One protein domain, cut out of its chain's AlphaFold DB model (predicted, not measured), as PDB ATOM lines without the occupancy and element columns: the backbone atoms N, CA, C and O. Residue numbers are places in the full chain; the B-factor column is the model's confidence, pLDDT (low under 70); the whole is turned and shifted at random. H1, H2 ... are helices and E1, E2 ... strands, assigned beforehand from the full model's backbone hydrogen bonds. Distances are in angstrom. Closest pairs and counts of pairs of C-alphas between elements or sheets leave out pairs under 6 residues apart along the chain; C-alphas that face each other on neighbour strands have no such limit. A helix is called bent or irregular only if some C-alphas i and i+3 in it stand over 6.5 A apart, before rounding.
ATOM      1  N   THR A  90     -11.299  -1.038  35.937       98.06
ATOM      2  CA  THR A  90     -10.471  -0.188  35.068       98.06
ATOM      3  C   THR A  90      -9.469   0.700  35.819       98.06
ATOM      4  O   THR A  90      -8.682   1.417  35.197       98.06
ATOM      5  N   TRP A  91      -9.460   0.661  37.154       98.50
ATOM      6  CA  TRP A  91      -8.815   1.658  38.018       98.50
ATOM      7  C   TRP A  91      -7.318   1.430  38.237       98.50
ATOM      8  O   TRP A  91      -6.850   1.365  39.369       98.50
ATOM      9  N   ALA A  92      -6.537   1.400  37.153       98.44
ATOM     10  CA  ALA A  92      -5.088   1.162  37.189       98.44
ATOM     11  C   ALA A  92      -4.306   2.084  38.145       98.44
ATOM     12  O   ALA A  92      -3.236   1.709  38.611       98.44
ATOM     13  N   ARG A  93      -4.840   3.267  38.472       98.69
ATOM     14  CA  ARG A  93      -4.284   4.161  39.501       98.69
ATOM     15  C   ARG A  93      -4.262   3.527  40.896       98.69
ATOM     16  O   ARG A  93      -3.348   3.801  41.666       98.69
ATOM     17  N   ASP A  94      -5.266   2.729  41.226       98.69
ATOM     18  CA  ASP A  94      -5.475   2.218  42.578       98.69
ATOM     19  C   ASP A  94      -4.883   0.824  42.768       98.69
ATOM     20  O   ASP A  94      -4.351   0.551  43.841       98.69
ATOM     21  N   HIS A  95      -4.933  -0.028  41.740       98.56
ATOM     22  CA  HIS A  95      -4.379  -1.388  41.793       98.56
ATOM     23  C   HIS A  95      -3.013  -1.544  41.116       98.56
ATOM     24  O   HIS A  95      -2.398  -2.601  41.215       98.56
ATOM     25  N   GLY A  96      -2.547  -0.535  40.377       98.38
ATOM     26  CA  GLY A  96      -1.235  -0.561  39.734       98.38
ATOM     27  C   GLY A  96      -0.083  -0.361  40.725       98.38
ATOM     28  O   GLY A  96      -0.283   0.146  41.832       98.38
ATOM     29  N   PRO A  97       1.151  -0.721  40.330       98.25
ATOM     30  CA  PRO A  97       2.309  -0.575  41.195       98.25
ATOM     31  C   PRO A  97       2.676   0.889  41.440       98.25
ATOM     32  O   PRO A  97       2.552   1.752  40.569       98.25
ATOM     33  N   ILE A  98       3.270   1.142  42.602       98.38
ATOM     34  CA  ILE A  98       3.856   2.432  42.959       98.38
ATOM     35  C   ILE A  98       5.364   2.382  42.692       98.38
ATOM     36  O   ILE A  98       6.086   1.588  43.295       98.38
ATOM     37  N   THR A  99       5.861   3.240  41.798       97.81
ATOM     38  CA  THR A  99       7.291   3.272  41.443       97.81
ATOM     39  C   THR A  99       8.094   4.087  42.451       97.81
ATOM     40  O   THR A  99       7.807   5.260  42.689       97.81
ATOM     41  N   VAL A 100       9.155   3.490  42.992       97.81
ATOM     42  CA  VAL A 100      10.133   4.173  43.847       97.81
ATOM     43  C   VAL A 100      11.548   3.972  43.313       97.81
ATOM     44  O   VAL A 100      11.821   2.985  42.636       97.81
ATOM     45  N   LEU A 101      12.456   4.891  43.634       96.94
ATOM     46  CA  LEU A 101      13.884   4.747  43.346       96.94
ATOM     47  C   LEU A 101      14.669   4.508  44.630       96.94
ATOM     48  O   LEU A 101      14.379   5.140  45.647       96.94
ATOM     49  N   ASP A 102      15.671   3.636  44.583       95.44
ATOM     50  CA  ASP A 102      16.658   3.534  45.657       95.44
ATOM     51  C   ASP A 102      17.726   4.645  45.576       95.44
ATOM     52  O   ASP A 102      17.678   5.540  44.726       95.44
ATOM     53  N   GLU A 103      18.693   4.608  46.494       93.75
ATOM     54  CA  GLU A 103      19.791   5.583  46.584       93.75
ATOM     55  C   GLU A 103      20.703   5.590  45.337       93.75
ATOM     56  O   GLU A 103      21.322   6.613  45.038       93.75
ATOM     57  N   ASP A 104      20.722   4.497  44.566       94.88
ATOM     58  CA  ASP A 104      21.471   4.339  43.313       94.88
ATOM     59  C   ASP A 104      20.604   4.663  42.072       94.88
ATOM     60  O   ASP A 104      20.979   4.359  40.933       94.88
ATOM     61  N   ASN A 105      19.432   5.280  42.280       94.12
ATOM     62  CA  ASN A 105      18.399   5.555  41.276       94.12
ATOM     63  C   ASN A 105      17.892   4.306  40.535       94.12
ATOM     64  O   ASN A 105      17.435   4.403  39.394       94.12
ATOM     65  N   GLN A 106      17.956   3.133  41.168       96.06
ATOM     66  CA  GLN A 106      17.385   1.917  40.599       96.06
ATOM     67  C   GLN A 106      15.884   1.852  40.905       96.06
ATOM     68  O   GLN A 106      15.496   2.002  42.069       96.06
ATOM     69  N   PRO A 107      15.028   1.636  39.890       97.00
ATOM     70  CA  PRO A 107      13.594   1.548  40.098       97.00
ATOM     71  C   PRO A 107      13.190   0.238  40.774       97.00
ATOM     72  O   PRO A 107      13.725  -0.834  40.485       97.00
ATOM     73  N   LEU A 108      12.184   0.342  41.635       97.69
ATOM     74  CA  LEU A 108      11.461  -0.759  42.252       97.69
ATOM     75  C   LEU A 108       9.964  -0.467  42.142       97.69
ATOM     76  O   LEU A 108       9.511   0.623  42.500       97.69
ATOM     77  N   LEU A 109       9.196  -1.450  41.684       98.31
ATOM     78  CA  LEU A 109       7.740  -1.386  41.694       98.31
ATOM     79  C   LEU A 109       7.218  -1.968  43.008       98.31
ATOM     80  O   LEU A 109       7.483  -3.124  43.342       98.31
ATOM     81  N   LEU A 110       6.500  -1.157  43.777       98.50
ATOM     82  CA  LEU A 110       5.826  -1.585  44.996       98.50
ATOM     83  C   LEU A 110       4.402  -2.010  44.653       98.50
ATOM     84  O   LEU A 110       3.596  -1.189  44.224       98.50
ATOM     85  N   ASP A 111       4.112  -3.284  44.863       98.62
ATOM     86  CA  ASP A 111       2.814  -3.886  44.582       98.62
ATOM     87  C   ASP A 111       2.026  -4.009  45.890       98.62
ATOM     88  O   ASP A 111       2.302  -4.884  46.710       98.62
ATOM     89  N   TYR A 112       1.141  -3.052  46.159       98.75
ATOM     90  CA  TYR A 112       0.348  -3.021  47.389       98.75
ATOM     91  C   TYR A 112      -0.934  -3.834  47.252       98.75
ATOM     92  O   TYR A 112      -1.505  -3.926  46.171       98.75
ATOM     93  N   THR A 113      -1.427  -4.367  48.372       98.69
ATOM     94  CA  THR A 113      -2.712  -5.064  48.384       98.69
ATOM     95  C   THR A 113      -3.842  -4.110  47.973       98.69
ATOM     96  O   THR A 113      -4.129  -3.127  48.663       98.69
ATOM     97  N   PHE A 114      -4.554  -4.437  46.900       98.75
ATOM     98  CA  PHE A 114      -5.808  -3.807  46.503       98.75
ATOM     99  C   PHE A 114      -7.001  -4.675  46.920       98.75
ATOM    100  O   PHE A 114      -7.001  -5.895  46.784       98.75
ATOM    101  N   THR A 115      -8.045  -4.045  47.460       98.56
ATOM    102  CA  THR A 115      -9.202  -4.758  48.043       98.56
ATOM    103  C   THR A 115     -10.549  -4.286  47.501       98.56
ATOM    104  O   THR A 115     -11.574  -4.544  48.129       98.56
ATOM    105  N   GLY A 116     -10.583  -3.527  46.400       98.12
ATOM    106  CA  GLY A 116     -11.834  -2.926  45.921       98.12
ATOM    107  C   GLY A 116     -12.358  -1.877  46.905       98.12
ATOM    108  O   GLY A 116     -13.505  -1.927  47.357       98.12
ATOM    109  N   TRP A 117     -11.475  -0.960  47.308       98.44
ATOM    110  CA  TRP A 117     -11.725   0.121  48.266       98.44
ATOM    111  C   TRP A 117     -12.297  -0.320  49.621       98.44
ATOM    112  O   TRP A 117     -13.205   0.328  50.171       98.44
ATOM    113  N   GLY A 118     -11.710  -1.367  50.202       97.62
ATOM    114  CA  GLY A 118     -12.100  -1.927  51.496       97.62
ATOM    115  C   GLY A 118     -13.242  -2.933  51.382       97.62
ATOM    116  O   GLY A 118     -14.185  -2.879  52.175       97.62
ATOM    117  N   GLY A 119     -13.180  -3.798  50.366       97.62
ATOM    118  CA  GLY A 119     -14.125  -4.891  50.135       97.62
ATOM    119  C   GLY A 119     -15.482  -4.456  49.590       97.62
ATOM    120  O   GLY A 119     -16.457  -5.187  49.745       97.62
ATOM    121  N   LYS A 120     -15.583  -3.260  48.994       97.56
ATOM    122  CA  LYS A 120     -16.846  -2.777  48.411       97.56
ATOM    123  C   LYS A 120     -17.172  -3.475  47.092       97.56
ATOM    124  O   LYS A 120     -18.347  -3.610  46.765       97.56
ATOM    125  N   PHE A 121     -16.140  -3.907  46.370       98.00
ATOM    126  CA  PHE A 121     -16.236  -4.579  45.079       98.00
ATOM    127  C   PHE A 121     -15.267  -5.771  45.034       98.00
ATOM    128  O   PHE A 121     -14.263  -5.758  45.756       98.00
ATOM    129  N   PRO A 122     -15.543  -6.800  44.213       97.25
ATOM    130  CA  PRO A 122     -14.552  -7.815  43.867       97.25
ATOM    131  C   PRO A 122     -13.293  -7.166  43.275       97.25
ATOM    132  O   PRO A 122     -13.401  -6.218  42.507       97.25
ATOM    133  N   ALA A 123     -12.119  -7.663  43.660       98.19
ATOM    134  CA  ALA A 123     -10.829  -7.075  43.285       98.19
ATOM    135  C   ALA A 123      -9.690  -8.110  43.238       98.19
ATOM    136  O   ALA A 123      -8.515  -7.758  43.282       98.19
ATOM    137  N   GLU A 124     -10.027  -9.401  43.220       98.12
ATOM    138  CA  GLU A 124      -9.052 -10.491  43.274       98.12
ATOM    139  C   GLU A 124      -8.087 -10.471  42.080       98.12
ATOM    140  O   GLU A 124      -6.892 -10.712  42.253       98.12
ATOM    141  N   ARG A 125      -8.599 -10.178  40.883       98.19
ATOM    142  CA  ARG A 125      -7.826 -10.108  39.639       98.19
ATOM    143  C   ARG A 125      -7.035  -8.812  39.563       98.19
ATOM    144  O   ARG A 125      -5.868  -8.846  39.193       98.19
ATOM    145  N   ASP A 126      -7.631  -7.696  39.984       98.62
ATOM    146  CA  ASP A 126      -6.938  -6.402  40.044       98.62
ATOM    147  C   ASP A 126      -5.747  -6.455  41.011       98.62
ATOM    148  O   ASP A 126      -4.650  -6.033  40.659       98.62
ATOM    149  N   ASN A 127      -5.929  -7.073  42.182       98.69
ATOM    150  CA  ASN A 127      -4.878  -7.283  43.180       98.69
ATOM    151  C   ASN A 127      -3.738  -8.200  42.699       98.69
ATOM    152  O   ASN A 127      -2.645  -8.165  43.248       98.69
ATOM    153  N   GLN A 128      -3.985  -9.052  41.701       98.25
ATOM    154  CA  GLN A 128      -2.968  -9.935  41.117       98.25
ATOM    155  C   GLN A 128      -2.335  -9.352  39.851       98.25
ATOM    156  O   GLN A 128      -1.342  -9.893  39.360       98.25
ATOM    157  N   LEU A 129      -2.890  -8.264  39.305       98.50
ATOM    158  CA  LEU A 129      -2.545  -7.788  37.971       98.50
ATOM    159  C   LEU A 129      -1.075  -7.383  37.865       98.50
ATOM    160  O   LEU A 129      -0.415  -7.736  36.892       98.50
ATOM    161  N   THR A 130      -0.541  -6.670  38.856       98.38
ATOM    162  CA  THR A 130       0.858  -6.225  38.843       98.38
ATOM    163  C   THR A 130       1.824  -7.403  38.755       98.38
ATOM    164  O   THR A 130       2.725  -7.388  37.911       98.38
ATOM    165  N   GLN A 131       1.623  -8.433  39.584       97.19
ATOM    166  CA  GLN A 131       2.453  -9.637  39.574       97.19
ATOM    167  C   GLN A 131       2.248 -10.448  38.289       97.19
ATOM    168  O   GLN A 131       3.226 -10.896  37.699       97.19
ATOM    169  N   TRP A 132       1.013 -10.561  37.794       97.12
ATOM    170  CA  TRP A 132       0.723 -11.206  36.508       97.12
ATOM    171  C   TRP A 132       1.499 -10.553  35.356       97.12
ATOM    172  O   TRP A 132       2.115 -11.233  34.535       97.12
ATOM    173  N   LEU A 133       1.501  -9.219  35.306       97.62
ATOM    174  CA  LEU A 133       2.251  -8.460  34.309       97.62
ATOM    175  C   LEU A 133       3.772  -8.601  34.496       97.62
ATOM    176  O   LEU A 133       4.508  -8.652  33.508       97.62
ATOM    177  N   ALA A 134       4.247  -8.704  35.741       97.31
ATOM    178  CA  ALA A 134       5.651  -8.974  36.043       97.31
ATOM    179  C   ALA A 134       6.092 -10.351  35.527       97.31
ATOM    180  O   ALA A 134       7.117 -10.456  34.854       97.31
ATOM    181  N   ASP A 135       5.285 -11.384  35.773       95.62
ATOM    182  CA  ASP A 135       5.531 -12.758  35.323       95.62
ATOM    183  C   ASP A 135       5.478 -12.870  33.790       95.62
ATOM    184  O   ASP A 135       6.211 -13.656  33.189       95.62
ATOM    185  N   ALA A 136       4.666 -12.025  33.143       95.38
ATOM    186  CA  ALA A 136       4.644 -11.854  31.692       95.38
ATOM    187  C   ALA A 136       5.867 -11.088  31.135       95.38
ATOM    188  O   ALA A 136       5.976 -10.908  29.920       95.38
ATOM    189  N   GLY A 137       6.791 -10.641  31.991       95.50
ATOM    190  CA  GLY A 137       8.026  -9.962  31.598       95.50
ATOM    191  C   GLY A 137       7.838  -8.504  31.182       95.50
ATOM    192  O   GLY A 137       8.679  -7.972  30.457       95.50
ATOM    193  N   LEU A 138       6.746  -7.854  31.605       95.56
ATOM    194  CA  LEU A 138       6.478  -6.459  31.249       95.56
ATOM    195  C   LEU A 138       7.513  -5.494  31.843       95.56
ATOM    196  O   LEU A 138       7.908  -4.523  31.198       95.56
ATOM    197  N   TRP A 139       7.932  -5.742  33.083       94.81
ATOM    198  CA  TRP A 139       8.771  -4.818  33.835       94.81
ATOM    199  C   TRP A 139      10.252  -5.165  33.690       94.81
ATOM    200  O   TRP A 139      10.668  -6.299  33.912       94.81
ATOM    201  N   ALA A 140      11.071  -4.161  33.374       93.44
ATOM    202  CA  ALA A 140      12.530  -4.298  33.355       93.44
ATOM    203  C   ALA A 140      13.158  -4.248  34.762       93.44
ATOM    204  O   ALA A 140      14.359  -4.469  34.915       93.44
ATOM    205  N   CYS A 141      12.361  -3.927  35.782       95.94
ATOM    206  CA  CYS A 141      12.790  -3.760  37.163       95.94
ATOM    207  C   CYS A 141      12.033  -4.704  38.110       95.94
ATOM    208  O   CYS A 141      10.984  -5.238  37.744       95.94
ATOM    209  N   PRO A 142      12.559  -4.941  39.326       97.25
ATOM    210  CA  PRO A 142      11.909  -5.826  40.281       97.25
ATOM    211  C   PRO A 142      10.540  -5.302  40.732       97.25
ATOM    212  O   PRO A 142      10.325  -4.094  40.855       97.25
ATOM    213  N   VAL A 143       9.656  -6.240  41.069       98.38
ATOM    214  CA  VAL A 143       8.395  -5.992  41.773       98.38
ATOM    215  C   VAL A 143       8.517  -6.525  43.199       98.38
ATOM    216  O   VAL A 143       9.069  -7.602  43.421       98.38
ATOM    217  N   SER A 144       8.030  -5.765  44.179       97.75
ATOM    218  CA  SER A 144       7.988  -6.159  45.587       97.75
ATOM    219  C   SER A 144       6.574  -6.014  46.131       97.75
ATOM    220  O   SER A 144       6.137  -4.895  46.411       97.75
ATOM    221  N   SER A 145       5.913  -7.142  46.382       98.00
ATOM    222  CA  SER A 145       4.593  -7.173  47.015       98.00
ATOM    223  C   SER A 145       4.619  -6.664  48.459       98.00
ATOM    224  O   SER A 145       5.604  -6.834  49.191       98.00
ATOM    225  N   ARG A 146       3.529  -6.016  48.870       97.62
ATOM    226  CA  ARG A 146       3.315  -5.416  50.189       97.62
ATOM    227  C   ARG A 146       1.960  -5.854  50.720       97.62
ATOM    228  O   ARG A 146       0.947  -5.647  50.075       97.62
ATOM    229  N   GLU A 147       1.943  -6.378  51.942       96.69
ATOM    230  CA  GLU A 147       0.702  -6.831  52.586       96.69
ATOM    231  C   GLU A 147      -0.241  -5.672  52.944       96.69
ATOM    232  O   GLU A 147      -1.454  -5.863  53.012       96.69
ATOM    233  N   MET A 148       0.301  -4.469  53.157       97.44
ATOM    234  CA  MET A 148      -0.482  -3.276  53.476       97.44
ATOM    235  C   MET A 148      -1.469  -2.959  52.348       97.44
ATOM    236  O   MET A 148      -1.089  -2.921  51.180       97.44
ATOM    237  N   VAL A 149      -2.715  -2.663  52.718       98.56
ATOM    238  CA  VAL A 149      -3.720  -2.174  51.774       98.56
ATOM    239  C   VAL A 149      -3.453  -0.704  51.489       98.56
ATOM    240  O   VAL A 149      -3.467   0.116  52.414       98.56
ATOM    241  N   LEU A 150      -3.212  -0.370  50.225       98.56
ATOM    242  CA  LEU A 150      -2.963   1.001  49.794       98.56
ATOM    243  C   LEU A 150      -3.327   1.162  48.322       98.56
ATOM    244  O   LEU A 150      -2.803   0.448  47.476       98.56
ATOM    245  N   GLU A 151      -4.172   2.141  48.028       98.69
ATOM    246  CA  GLU A 151      -4.459   2.563  46.663       98.69
ATOM    247  C   GLU A 151      -3.557   3.732  46.253       98.69
ATOM    248  O   GLU A 151      -3.404   4.697  47.009       98.69
ATOM    249  N   GLY A 152      -2.990   3.685  45.044       98.31
ATOM    250  CA  GLY A 152      -2.139   4.763  44.531       98.31
ATOM    251  C   GLY A 152      -2.849   6.120  44.477       98.31
ATOM    252  O   GLY A 152      -2.231   7.138  44.775       98.31
ATOM    253  N   GLY A 153      -4.160   6.152  44.204       98.31
ATOM    254  CA  GLY A 153      -4.964   7.380  44.231       98.31
ATOM    255  C   GLY A 153      -5.206   7.970  45.627       98.31
ATOM    256  O   GLY A 153      -5.757   9.065  45.742       98.31
ATOM    257  N   ALA A 154      -4.815   7.275  46.701       98.19
ATOM    258  CA  ALA A 154      -4.962   7.757  48.077       98.19
ATOM    259  C   ALA A 154      -3.753   8.565  48.584       98.19
ATOM    260  O   ALA A 154      -3.801   9.094  49.704       98.19
ATOM    261  N   ILE A 155      -2.674   8.653  47.799       98.50
ATOM    262  CA  ILE A 155      -1.447   9.364  48.161       98.50
ATOM    263  C   ILE A 155      -0.955  10.248  47.016       98.50
ATOM    264  O   ILE A 155      -1.173   9.959  45.849       98.50
ATOM    265  N   GLU A 156      -0.242  11.306  47.373       98.50
ATOM    266  CA  GLU A 156       0.431  12.218  46.450       98.50
ATOM    267  C   GLU A 156       1.786  12.621  47.031       98.50
ATOM    268  O   GLU A 156       1.950  12.657  48.254       98.50
ATOM    269  N   THR A 157       2.766  12.949  46.191       98.50
ATOM    270  CA  THR A 157       4.088  13.389  46.665       98.50
ATOM    271  C   THR A 157       4.668  14.518  45.827       98.50
ATOM    272  O   THR A 157       4.407  14.625  44.632       98.50
ATOM    273  N   ASP A 158       5.513  15.334  46.459       97.88
ATOM    274  CA  ASP A 158       6.377  16.293  45.768       97.88
ATOM    275  C   ASP A 158       7.702  15.689  45.280       97.88
ATOM    276  O   ASP A 158       8.430  16.326  44.520       97.88
ATOM    277  N   GLY A 159       8.023  14.454  45.682       96.31
ATOM    278  CA  GLY A 159       9.298  13.815  45.366       96.31
ATOM    279  C   GLY A 159      10.482  14.272  46.215       96.31
ATOM    280  O   GLY A 159      11.593  13.784  45.992       96.31
ATOM    281  N   GLU A 160      10.259  15.171  47.174       95.31
ATOM    282  CA  GLU A 160      11.270  15.779  48.052       95.31
ATOM    283  C   GLU A 160      11.073  15.376  49.525       95.31
ATOM    284  O   GLU A 160      11.693  15.926  50.434       95.31
ATOM    285  N   GLY A 161      10.245  14.354  49.760       94.38
ATOM    286  CA  GLY A 161       9.983  13.780  51.080       94.38
ATOM    287  C   GLY A 161       8.640  14.185  51.685       94.38
ATOM    288  O   GLY A 161       8.308  13.701  52.769       94.38
ATOM    289  N   THR A 162       7.840  15.005  50.997       97.38
ATOM    290  CA  THR A 162       6.467  15.302  51.415       97.38
ATOM    291  C   THR A 162       5.503  14.299  50.796       97.38
ATOM    292  O   THR A 162       5.543  14.029  49.595       97.38
ATOM    293  N   LEU A 163       4.594  13.768  51.616       97.56
ATOM    294  CA  LEU A 163       3.492  12.923  51.168       97.56
ATOM    295  C   LEU A 163       2.169  13.525  51.647       97.56
ATOM    296  O   LEU A 163       1.976  13.753  52.844       97.56
ATOM    297  N   LEU A 164       1.265  13.781  50.708       98.44
ATOM    298  CA  LEU A 164      -0.105  14.207  50.959       98.44
ATOM    299  C   LEU A 164      -1.030  12.988  50.910       98.44
ATOM    300  O   LEU A 164      -0.918  12.132  50.040       98.44
ATOM    301  N   THR A 165      -1.954  12.905  51.860       98.31
ATOM    302  CA  THR A 165      -2.976  11.855  51.927       98.31
ATOM    303  C   THR A 165      -4.161  12.344  52.764       98.31
ATOM    304  O   THR A 165      -4.172  13.485  53.233       98.31
ATOM    305  N   THR A 166      -5.167  11.495  52.978       98.25
ATOM    306  CA  THR A 166      -6.329  11.811  53.813       98.25
ATOM    307  C   THR A 166      -6.522  10.777  54.916       98.25
ATOM    308  O   THR A 166      -6.493   9.566  54.691       98.25
ATOM    309  N   GLU A 167      -6.796  11.258  56.130       97.19
ATOM    310  CA  GLU A 167      -7.143  10.385  57.257       97.19
ATOM    311  C   GLU A 167      -8.424   9.589  56.981       97.19
ATOM    312  O   GLU A 167      -8.523   8.429  57.369       97.19
ATOM    313  N   ALA A 168      -9.380  10.184  56.260       96.81
ATOM    314  CA  ALA A 168     -10.645   9.548  55.900       96.81
ATOM    315  C   ALA A 168     -10.470   8.277  55.048       96.81
ATOM    316  O   ALA A 168     -11.311   7.379  55.123       96.81
ATOM    317  N   CYS A 169      -9.393   8.199  54.257       96.94
ATOM    318  CA  CYS A 169      -9.054   7.019  53.471       96.94
ATOM    319  C   CYS A 169      -8.148   6.066  54.261       96.94
ATOM    320  O   CYS A 169      -8.569   4.958  54.589       96.94
ATOM    321  N   LEU A 170      -6.933   6.496  54.622       96.94
ATOM    322  CA  LEU A 170      -5.914   5.585  55.165       96.94
ATOM    323  C   LEU A 170      -6.197   5.092  56.588       96.94
ATOM    324  O   LEU A 170      -5.725   4.020  56.957       96.94
ATOM    325  N   LEU A 171      -6.964   5.846  57.382       97.00
ATOM    326  CA  LEU A 171      -7.382   5.420  58.724       97.00
ATOM    327  C   LEU A 171      -8.786   4.805  58.729       97.00
ATOM    328  O   LEU A 171      -9.335   4.550  59.802       97.00
ATOM    329  N   ASN A 172      -9.382   4.562  57.557       97.69
ATOM    330  CA  ASN A 172     -10.638   3.834  57.497       97.69
ATOM    331  C   ASN A 172     -10.421   2.393  58.002       97.69
ATOM    332  O   ASN A 172      -9.532   1.705  57.489       97.69
TER     333      ASN A 172
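This is residues 90 to 172 of the 183 residues of an uncharacterized protein of Halomonas axialensis (UniProt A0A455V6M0). A small mixed sheet of three strands, E1, E2 and E3, has the helix H3 over one face, and a separate two-stranded hairpin, E4 and E5, lies at the far end of the model from H3. The short helices H1, H2 and H4 lie round these parts. The printed part has 83 residues with four named helices and five named strands, in the order H1 E1 E2 H2 H3 E3 E4 E5 H4, and the class is mixed, helices and strands. Across the larger sheet the order is E1, E2, E3, with E1 and E2 antiparallel and E2 and E3 parallel. The whole is compact, with a radius of gyration of the C-alphas of 13.3 A, and the C-alphas span 37 by 33 by 21 A.

Start at the inner strand E2, residues 107 to 113. The edge strand E1, residues 98 to 101, makes a hairpin with it, antiparallel at 148 degrees; look for N 98 and O 110, 2.9 A apart, within hydrogen-bond range. On the other side of E2 is the edge strand E3, residues 143 to 149, parallel at 34 degrees, with N 146 and O 111 2.7 A apart. H3, residues 126 to 135, is on the sheet at a height over the sheet of 9.3 A, over E2 and E3, and runs along the strands, at 9 degrees to E3 on the local plane; these are two layers, a helix on one face of a sheet. The closest C-alphas of H3 and E2 are those of Asn 127 and Thr 113, 6.1 A apart. With H2, residues 116 to 119, the stretch E2, H2 H3, E3 forms a strand-helix-strand unit, two parallel neighbour strands with helices between, and its crossover is right-handed. H2 is not on the sheet. H1, residues 92 to 95, only grazes the sheet and touches H3, the closest C-alphas being those of His 95 and Asp 126, 5.9 A apart. E4, residues 155 to 157, and E5, residues 163 to 165, form an antiparallel hairpin at 153 degrees, with N 164 and O 156 2.8 A apart. H4, residues 167 to 170, touches no helix. H3 has 4 of 6 O i to N i+4 pairs within hydrogen-bond range; H1, H2 and H4 are too short for such a pair.

Find C-alpha 92 at (-5.088, 1.162, 37.189), where H1 begins. E2 runs 19.4 A from C-alpha 107 at (13.594, 1.548, 40.098), and E3 runs 16.2 A. H3 is 14.8 A long and irregular: C-alphas 127 and 130 are 7.3 A apart. E1 is 10.3 A long. H4 ends at C-alpha 170, (-5.914, 5.585, 55.165).

The two C-alphas farthest apart are those of Asp 104 and Lys 120, at 39.3 A. The printed part has no cut and no long link. The mean pLDDT of the printed part is 97.5, and no printed residue is under 70.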